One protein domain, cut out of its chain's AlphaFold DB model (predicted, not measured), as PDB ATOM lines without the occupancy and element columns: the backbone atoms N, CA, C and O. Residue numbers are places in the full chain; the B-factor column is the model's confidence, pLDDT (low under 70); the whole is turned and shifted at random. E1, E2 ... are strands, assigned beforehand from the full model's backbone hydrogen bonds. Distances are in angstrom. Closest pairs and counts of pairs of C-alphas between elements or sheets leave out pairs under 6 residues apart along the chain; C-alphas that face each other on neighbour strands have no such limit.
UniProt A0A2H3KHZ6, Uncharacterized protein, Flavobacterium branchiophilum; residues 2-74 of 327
ATOM      1  N   PRO A   2       4.013  31.084  21.345       77.88
ATOM      2  CA  PRO A   2       4.314  30.136  20.271       77.88
ATOM      3  C   PRO A   2       3.149  29.148  20.136       77.88
ATOM      4  O   PRO A   2       2.846  28.429  21.088       77.88
ATOM      5  N   ASN A   3       2.429  29.192  19.010       77.00
ATOM      6  CA  ASN A   3       1.256  28.351  18.718       77.00
ATOM      7  C   ASN A   3       0.214  28.267  19.849       77.00
ATOM      8  O   ASN A   3      -0.353  27.206  20.095       77.00
ATOM      9  N   ASN A   4       0.003  29.362  20.589       80.19
ATOM     10  CA  ASN A   4      -0.896  29.411  21.750       80.19
ATOM     11  C   ASN A   4      -0.659  28.293  22.796       80.19
ATOM     12  O   ASN A   4      -1.567  27.915  23.529       80.19
ATOM     13  N   THR A   5       0.559  27.750  22.849       85.31
ATOM     14  CA  THR A   5       0.915  26.627  23.718       85.31
ATOM     15  C   THR A   5       1.780  27.134  24.866       85.31
ATOM     16  O   THR A   5       2.731  27.896  24.650       85.31
ATOM     17  N   ALA A   6       1.452  26.725  26.091       84.06
ATOM     18  CA  ALA A   6       2.265  27.023  27.264       84.06
ATOM     19  C   ALA A   6       3.622  26.303  27.184       84.06
ATOM     20  O   ALA A   6       3.712  25.179  26.691       84.06
ATOM     21  N   GLY A   7       4.677  26.953  27.678       82.00
ATOM     22  CA  GLY A   7       5.981  26.318  27.832       82.00
ATOM     23  C   GLY A   7       5.913  25.178  28.847       82.00
ATOM     24  O   GLY A   7       5.167  25.232  29.825       82.00
ATOM     25  N   THR A   8       6.710  24.142  28.621       82.75
ATOM     26  CA  THR A   8       6.959  23.090  29.613       82.75
ATOM     27  C   THR A   8       8.059  23.529  30.582       82.75
ATOM     28  O   THR A   8       8.846  24.430  30.279       82.75
ATOM     29  N   SER A   9       8.119  22.903  31.761       78.31
ATOM     30  CA  SER A   9       9.134  23.213  32.779       78.31
ATOM     31  C   SER A   9      10.553  23.244  32.184       78.31
ATOM     32  O   SER A   9      10.945  22.342  31.439       78.31
ATOM     33  N   GLY A  10      11.308  24.305  32.489       71.19
ATOM     34  CA  GLY A  10      12.674  24.526  31.994       71.19
ATOM     35  C   GLY A  10      12.790  25.150  30.596       71.19
ATOM     36  O   GLY A  10      13.908  25.333  30.110       71.19
ATOM     37  N   GLN A  11      11.680  25.486  29.930       81.56
ATOM     38  CA  GLN A  11      11.710  26.265  28.689       81.56
ATOM     39  C   GLN A  11      11.673  27.773  28.967       81.56
ATOM     40  O   GLN A  11      10.934  28.249  29.824       81.56
ATOM     41  N   VAL A  12      12.454  28.525  28.196       83.19
ATOM     42  CA  VAL A  12      12.479  29.990  28.170       83.19
ATOM     43  C   VAL A  12      11.924  30.448  26.826       83.19
ATOM     44  O   VAL A  12      12.221  29.850  25.787       83.19
ATOM     45  N   LEU A  13      11.104  31.497  26.846       87.44
ATOM     46  CA  LEU A  13      10.597  32.123  25.633       87.44
ATOM     47  C   LEU A  13      11.703  32.982  25.021       87.44
ATOM     48  O   LEU A  13      12.079  34.006  25.588       87.44
ATOM     49  N   THR A  14      12.224  32.570  23.875       86.00
ATOM     50  CA  THR A  14      13.258  33.310  23.152       86.00
ATOM     51  C   THR A  14      12.646  34.084  21.993       86.00
ATOM     52  O   THR A  14      11.801  33.579  21.251       86.00
ATOM     53  N   SER A  15      13.043  35.352  21.868       86.81
ATOM     54  CA  SER A  15      12.652  36.196  20.738       86.81
ATOM     55  C   SER A  15      13.352  35.709  19.471       86.81
ATOM     56  O   SER A  15      14.564  35.514  19.484       86.81
ATOM     57  N   ALA A  16      12.602  35.557  18.380       83.06
ATOM     58  CA  ALA A  16      13.146  35.248  17.056       83.06
ATOM     59  C   ALA A  16      13.360  36.513  16.189       83.06
ATOM     60  O   ALA A  16      13.718  36.417  15.018       83.06
ATOM     61  N   GLY A  17      13.170  37.709  16.767       82.31
ATOM     62  CA  GLY A  17      13.257  38.998  16.073       82.31
ATOM     63  C   GLY A  17      11.892  39.651  15.823       82.31
ATOM     64  O   GLY A  17      10.838  39.029  15.977       82.31
ATOM     65  N   ALA A  18      11.897  40.939  15.470       87.12
ATOM     66  CA  ALA A  18      10.670  41.715  15.271       87.12
ATOM     67  C   ALA A  18       9.777  41.100  14.176       87.12
ATOM     68  O   ALA A  18      10.254  40.738  13.105       87.12
ATOM     69  N   GLY A  19       8.477  40.978  14.454       86.19
ATOM     70  CA  GLY A  19       7.498  40.410  13.518       86.19
ATOM     71  C   GLY A  19       7.513  38.882  13.393       86.19
ATOM     72  O   GLY A  19       6.688  38.334  12.667       86.19
ATOM     73  N   THR A  20       8.395  38.181  14.110       88.69
ATOM     74  CA  THR A  20       8.449  36.711  14.113       88.69
ATOM     75  C   THR A  20       7.821  36.138  15.381       88.69
ATOM     76  O   THR A  20       7.844  36.758  16.449       88.69
ATOM     77  N   VAL A  21       7.224  34.951  15.271       86.81
ATOM     78  CA  VAL A  21       6.651  34.261  16.431       86.81
ATOM     79  C   VAL A  21       7.807  33.773  17.319       86.81
ATOM     80  O   VAL A  21       8.677  33.063  16.817       86.81
ATOM     81  N   PRO A  22       7.835  34.117  18.621       87.19
ATOM     82  CA  PRO A  22       8.839  33.602  19.552       87.19
ATOM     83  C   PRO A  22       8.846  32.069  19.609       87.19
ATOM     84  O   PRO A  22       7.856  31.428  19.256       87.19
ATOM     85  N   THR A  23       9.918  31.471  20.128       88.38
ATOM     86  CA  THR A  23      10.029  30.012  20.292       88.38
ATOM     87  C   THR A  23      10.285  29.618  21.741       88.38
ATOM     88  O   THR A  23      10.928  30.348  22.492       88.38
ATOM     89  N   TRP A  24       9.798  28.444  22.146       85.69
ATOM     90  CA  TRP A  24      10.174  27.839  23.423       85.69
ATOM     91  C   TRP A  24      11.502  27.096  23.264       85.69
ATOM     92  O   TRP A  24      11.564  26.079  22.577       85.69
ATOM     93  N   SER A  25      12.557  27.572  23.920       77.38
ATOM     94  CA  SER A  25      13.876  26.924  23.913       77.38
ATOM     95  C   SER A  25      14.258  26.446  25.308       77.38
ATOM     96  O   SER A  25      13.937  27.106  26.294       77.38
ATOM     97  N   ARG A  26      14.985  25.331  25.415       71.56
ATOM     98  CA  ARG A  26      15.645  24.947  26.669       71.56
ATOM     99  C   ARG A  26      17.028  25.588  26.714       71.56
ATOM    100  O   ARG A  26      17.829  25.368  25.814       71.56
ATOM    101  N   SER A  27      17.303  26.355  27.761       66.69
ATOM    102  CA  SER A  27      18.652  26.832  28.066       66.69
ATOM    103  C   SER A  27      19.357  25.753  28.885       66.69
ATOM    104  O   SER A  27      19.148  25.686  30.096       66.69
ATOM    105  N   ASN A  28      20.156  24.888  28.254       66.69
ATOM    106  CA  ASN A  28      21.080  24.029  28.995       66.69
ATOM    107  C   ASN A  28      22.467  24.698  28.989       66.69
ATOM    108  O   ASN A  28      22.998  24.952  27.908       66.69
ATOM    109  N   PRO A  29      23.043  25.022  30.159       67.38
ATOM    110  CA  PRO A  29      24.341  25.690  30.232       67.38
ATOM    111  C   PRO A  29      25.511  24.798  29.768       67.38
ATOM    112  O   PRO A  29      26.610  25.292  29.529       67.38
ATOM    113  N   PHE A  30      25.276  23.495  29.615       77.19
ATOM    114  CA  PHE A  30      26.265  22.492  29.251       77.19
ATOM    115  C   PHE A  30      26.351  22.246  27.734       77.19
ATOM    116  O   PHE A  30      25.338  21.975  27.087       77.19
ATOM    117  N   ASN A  31      27.569  22.255  27.184       82.81
ATOM    118  CA  ASN A  31      27.870  21.957  25.776       82.81
ATOM    119  C   ASN A  31      28.604  20.617  25.636       82.81
ATOM    120  O   ASN A  31      29.301  20.189  26.555       82.81
ATOM    121  N   ILE A  32      28.486  19.963  24.478       82.00
ATOM    122  CA  ILE A  32      29.261  18.754  24.155       82.00
ATOM    123  C   ILE A  32      30.700  19.170  23.833       82.00
ATOM    124  O   ILE A  32      30.916  20.043  22.988       82.00
ATOM    125  N   GLN A  33      31.679  18.544  24.493       80.38
ATOM    126  CA  GLN A  33      33.107  18.829  24.340       80.38
ATOM    127  C   GLN A  33      33.523  18.867  22.864       80.38
ATOM    128  O   GLN A  33      33.139  18.003  22.079       80.38
ATOM    129  N   ASN A  34      34.325  19.875  22.501       77.75
ATOM    130  CA  ASN A  34      34.811  20.127  21.137       77.75
ATOM    131  C   ASN A  34      33.714  20.420  20.095       77.75
ATOM    132  O   ASN A  34      33.954  20.301  18.896       77.75
ATOM    133  N   THR A  35      32.518  20.831  20.526       78.62
ATOM    134  CA  THR A  35      31.440  21.268  19.630       78.62
ATOM    135  C   THR A  35      30.787  22.555  20.139       78.62
ATOM    136  O   THR A  35      30.932  22.921  21.303       78.62
ATOM    137  N   SER A  36      30.011  23.220  19.282       75.69
ATOM    138  CA  SER A  36      29.104  24.307  19.673       75.69
ATOM    139  C   SER A  36      27.712  23.813  20.088       75.69
ATOM    140  O   SER A  36      26.815  24.626  20.305       75.69
ATOM    141  N   ASN A  37      27.495  22.496  20.141       77.88
ATOM    142  CA  ASN A  37      26.181  21.920  20.384       77.88
ATOM    143  C   ASN A  37      25.903  21.832  21.883       77.88
ATOM    144  O   ASN A  37      26.713  21.325  22.662       77.88
ATOM    145  N   THR A  38      24.710  22.265  22.270       76.62
ATOM    146  CA  THR A  38      24.191  22.088  23.623       76.62
ATOM    147  C   THR A  38      23.986  20.604  23.926       76.62
ATOM    148  O   THR A  38      23.444  19.859  23.108       76.62
ATOM    149  N   ALA A  39      24.388  20.165  25.117       75.38
ATOM    150  CA  ALA A  39      24.182  18.793  25.553       75.38
ATOM    151  C   ALA A  39      22.687  18.505  25.762       75.38
ATOM    152  O   ALA A  39      21.967  19.278  26.397       75.38
ATOM    153  N   THR A  40      22.208  17.376  25.247       73.06
ATOM    154  CA  THR A  40      20.802  16.952  25.381       73.06
ATOM    155  C   THR A  40      20.612  15.812  26.385       73.06
ATOM    156  O   THR A  40      19.482  15.557  26.799       73.06
ATOM    157  N   ALA A  41      21.700  15.166  26.818       67.19
ATOM    158  CA  ALA A  41      21.720  14.091  27.807       67.19
ATOM    159  C   ALA A  41      23.026  14.109  28.620       67.19
ATOM    160  O   ALA A  41      24.054  14.577  28.138       67.19
ATOM    161  N   ASN A  42      22.995  13.551  29.833       63.09
ATOM    162  CA  ASN A  42      24.135  13.450  30.757       63.09
ATOM    163  C   ASN A  42      25.144  12.335  30.409       63.09
ATOM    164  O   ASN A  42      26.069  12.093  31.175       63.09
ATOM    165  N   THR A  43      24.965  11.647  29.280       74.31
ATOM    166  CA  THR A  43      25.859  10.585  28.788       74.31
ATOM    167  C   THR A  43      26.943  11.093  27.833       74.31
ATOM    168  O   THR A  43      27.750  10.308  27.347       74.31
ATOM    169  N   SER A  44      26.957  12.392  27.527       75.69
ATOM    170  CA  SER A  44      27.973  13.025  26.677       75.69
ATOM    171  C   SER A  44      29.149  13.549  27.506       75.69
ATOM    172  O   SER A  44      28.971  13.923  28.664       75.69
ATOM    173  N   ASN A  45      30.327  13.675  26.891       75.62
ATOM    174  CA  ASN A  45      31.418  14.467  27.463       75.62
ATOM    175  C   ASN A  45      31.013  15.941  27.412       75.62
ATOM    176  O   ASN A  45      30.904  16.529  26.335       75.62
ATOM    177  N   ILE A  46      30.723  16.511  28.575       82.38
ATOM    178  CA  ILE A  46      30.114  17.828  28.718       82.38
ATOM    179  C   ILE A  46      31.127  18.817  29.293       82.38
ATOM    180  O   ILE A  46      31.839  18.492  30.239       82.38
ATOM    181  N   TYR A  47      31.134  20.047  28.780       75.38
ATOM    182  CA  TYR A  47      31.850  21.171  29.383       75.38
ATOM    183  C   TYR A  47      30.917  22.368  29.616       75.38
ATOM    184  O   TYR A  47      29.906  22.535  28.929       75.38
ATOM    185  N   LEU A  48      31.259  23.206  30.599       76.94
ATOM    186  CA  LEU A  48      30.577  24.468  30.883       76.94
ATOM    187  C   LEU A  48      31.455  25.633  30.425       76.94
ATOM    188  O   LEU A  48      32.601  25.750  30.850       76.94
ATOM    189  N   ASN A  49      30.897  26.533  29.617       64.12
ATOM    190  CA  ASN A  49      31.536  27.808  29.295       64.12
ATOM    191  C   ASN A  49      31.076  28.865  30.317       64.12
ATOM    192  O   ASN A  49      30.199  29.682  30.045       64.12
ATOM    193  N   GLY A  50      31.588  28.779  31.550       62.91
ATOM    194  CA  GLY A  50      31.169  29.642  32.658       62.91
ATOM    195  C   GLY A  50      31.616  29.142  34.032       62.91
ATOM    196  O   GLY A  50      32.284  28.119  34.153       62.91
ATOM    197  N   LYS A  51      31.242  29.872  35.091       58.31
ATOM    198  CA  LYS A  51      31.466  29.434  36.477       58.31
ATOM    199  C   LYS A  51      30.482  28.310  36.814       58.31
ATOM    200  O   LYS A  51      29.277  28.502  36.677       58.31
ATOM    201  N   MET A  52      30.991  27.170  37.272       71.00
ATOM    202  CA  MET A  52      30.184  26.050  37.758       71.00
ATOM    203  C   MET A  52      30.242  26.009  39.283       71.00
ATOM    204  O   MET A  52      31.334  26.067  39.845       71.00
ATOM    205  N   ALA A  53      29.092  25.869  39.939       56.38
ATOM    206  CA  ALA A  53      29.027  25.437  41.331       56.38
ATOM    207  C   ALA A  53      28.604  23.962  41.356       56.38
ATOM    208  O   ALA A  53      27.646  23.583  40.683       56.38
ATOM    209  N   LEU A  54      29.326  23.137  42.112       66.19
ATOM    210  CA  LEU A  54      29.029  21.718  42.313       66.19
ATOM    211  C   LEU A  54      28.680  21.508  43.793       66.19
ATOM    212  O   LEU A  54      29.502  21.803  44.663       66.19
ATOM    213  N   GLY A  55      27.472  21.012  44.079       57.41
ATOM    214  CA  GLY A  55      27.008  20.767  45.446       57.41
ATOM    215  C   GLY A  55      25.600  20.163  45.527       57.41
ATOM    216  O   GLY A  55      24.835  20.194  44.563       57.41
ATOM    217  N   ASP A  56      25.263  19.605  46.693       57.38
ATOM    218  CA  ASP A  56      23.898  19.212  47.063       57.38
ATOM    219  C   ASP A  56      23.145  20.438  47.599       57.38
ATOM    220  O   ASP A  56      23.367  20.876  48.726       57.38
ATOM    221  N   PHE A  57      22.265  21.010  46.775       60.16
ATOM    222  CA  PHE A  57      21.464  22.188  47.129       60.16
ATOM    223  C   PHE A  57      20.150  21.837  47.846       60.16
ATOM    224  O   PHE A  57      19.376  22.739  48.168       60.16
ATOM    225  N   SER A  58      19.863  20.549  48.073       57.88
ATOM    226  CA  SER A  58      18.591  20.108  48.660       57.88
ATOM    227  C   SER A  58      18.536  20.265  50.184       57.88
ATOM    228  O   SER A  58      17.452  20.373  50.756       57.88
ATOM    229  N   ALA A  59      19.695  20.358  50.843       51.47
ATOM    230  CA  ALA A  59      19.814  20.596  52.275       51.47
ATOM    231  C   ALA A  59      20.702  21.821  52.531       51.47
ATOM    232  O   ALA A  59      21.924  21.714  52.506       51.47
ATOM    233  N   SER A  60      20.071  22.966  52.818       51.78
ATOM    234  CA  SER A  60      20.685  24.277  53.107       51.78
ATOM    235  C   SER A  60      21.577  24.827  51.986       51.78
ATOM    236  O   SER A  60      22.629  24.284  51.672       51.78
ATOM    237  N   SER A  61      21.150  25.943  51.393       57.03
ATOM    238  CA  SER A  61      21.907  26.728  50.411       57.03
ATOM    239  C   SER A  61      23.393  26.816  50.770       57.03
ATOM    240  O   SER A  61      23.713  27.233  51.888       57.03
ATOM    241  N   MET A  62      24.287  26.478  49.830       52.88
ATOM    242  CA  MET A  62      25.710  26.794  49.978       52.88
ATOM    243  C   MET A  62      25.826  28.287  50.331       52.88
ATOM    244  O   MET A  62      25.246  29.113  49.616       52.88
ATOM    245  N   PRO A  63      26.478  28.659  51.446       62.62
ATOM    246  CA  PRO A  63      26.673  30.060  51.779       62.62
ATOM    247  C   PRO A  63      27.400  30.758  50.627       62.62
ATOM    248  O   PRO A  63      28.206  30.143  49.934       62.62
ATOM    249  N   ALA A  64      27.140  32.053  50.428       61.25
ATOM    250  CA  ALA A  64      27.669  32.831  49.296       61.25
ATOM    251  C   ALA A  64      29.211  32.837  49.184       61.25
ATOM    252  O   ALA A  64      29.764  33.299  48.190       61.25
ATOM    253  N   THR A  65      29.902  32.342  50.209       62.69
ATOM    254  CA  THR A  65      31.355  32.247  50.325       62.69
ATOM    255  C   THR A  65      31.922  30.864  49.977       62.69
ATOM    256  O   THR A  65      33.139  30.704  49.995       62.69
ATOM    257  N   GLU A  66      31.091  29.863  49.668       59.28
ATOM    258  CA  GLU A  66      31.527  28.485  49.409       59.28
ATOM    259  C   GLU A  66      31.396  28.113  47.924       59.28
ATOM    260  O   GLU A  66      30.318  28.204  47.342       59.28
ATOM    261  N   ILE A  67      32.506  27.694  47.305       64.75
ATOM    262  CA  ILE A  67      32.591  27.469  45.848       64.75
ATOM    263  C   ILE A  67      32.455  25.980  45.477       64.75
ATOM    264  O   ILE A  67      31.894  25.657  44.432       64.75
ATOM    265  N   LEU A  68      32.936  25.065  46.327       72.19
ATOM    266  CA  LEU A  68      32.890  23.619  46.089       72.19
ATOM    267  C   LEU A  68      32.736  22.867  47.415       72.19
ATOM    268  O   LEU A  68      33.556  23.040  48.315       72.19
ATOM    269  N   ARG A  69      31.726  21.995  47.499       67.06
ATOM    270  CA  ARG A  69      31.527  21.065  48.618       67.06
ATOM    271  C   ARG A  69      31.260  19.668  48.084       67.06
ATOM    272  O   ARG A  69      30.279  19.461  47.374       67.06
ATOM    273  N   THR A  70      32.057  18.692  48.505       68.50
ATOM    274  CA  THR A  70      31.686  17.278  48.387       68.50
ATOM    275  C   THR A  70      31.167  16.779  49.731       68.50
ATOM    276  O   THR A  70      31.743  17.037  50.786       68.50
ATOM    277  N   ARG A  71      30.024  16.088  49.722       64.81
ATOM    278  CA  ARG A  71      29.453  15.434  50.905       64.81
ATOM    279  C   ARG A  71      29.522  13.932  50.662       64.81
ATOM    280  O   ARG A  71      28.870  13.453  49.744       64.81
ATOM    281  N   LEU A  72      30.292  13.213  51.484       67.12
ATOM    282  CA  LEU A  72      30.469  11.750  51.412       67.12
ATOM    283  C   LEU A  72      31.158  11.229  50.132       67.12
ATOM    284  O   LEU A  72      30.948  10.076  49.769       67.12
ATOM    285  N   GLY A  73      31.964  12.047  49.448       64.38
ATOM    286  CA  GLY A  73      32.630  11.644  48.206       64.38
ATOM    287  C   GLY A  73      34.047  12.187  48.070       64.38
ATOM    288  O   GLY A  73      34.376  13.236  48.632       64.38
ATOM    289  N   ASP A  74      34.853  11.466  47.297       72.56
ATOM    290  CA  ASP A  74      36.232  11.825  46.987       72.56
ATOM    291  C   ASP A  74      36.285  12.910  45.905       72.56
ATOM    292  O   ASP A  74      35.438  12.973  45.010       72.56
TER     293      ASP A  74
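AT A GLANCE: This is residues 2 to 74 of the 327 residues of an uncharacterized protein of Flavobacterium branchiophilum (UniProt A0A2H3KHZ6). The printed part has little regular structure: two small separate strand hairpins, E1 with E2 at one end and E3 with E4 further along, then a long unnamed stretch, residues 49 to 74, looping at the other end. Of 73 residues, 14 are in the four named strands E1 to E4; each pair is antiparallel, the class all strand. It is elongated, 51 by 32 by 21 A, and only just extended, close to loose, with a radius of gyration of the C-alphas of 16.9 A.

IN THESE COORDINATES: E1, residues 11 to 14, begins with C-alpha 11 at (11.710, 26.265, 28.689). E2 is residues 23 to 26, 9.9 A long. E3 is residues 30 to 32; E4, residues 46 to 48, ends at (30.577, 24.468, 30.883).

HOW THE PARTS SIT: In the hairpin E1 and E2, N 12 and O 25 are 2.8 A apart. E2 and E3 are apart. In the hairpin E3 and E4, N 31 and O 47 are 2.9 A apart.

THE WHOLE: The farthest C-alphas, of Gly 19 and Leu 72, are 52.8 A apart. There is no cut. The link E3 to E4 is long, 13 residues. The pLDDT is under 70 for 28 residues, among them 53 to 67.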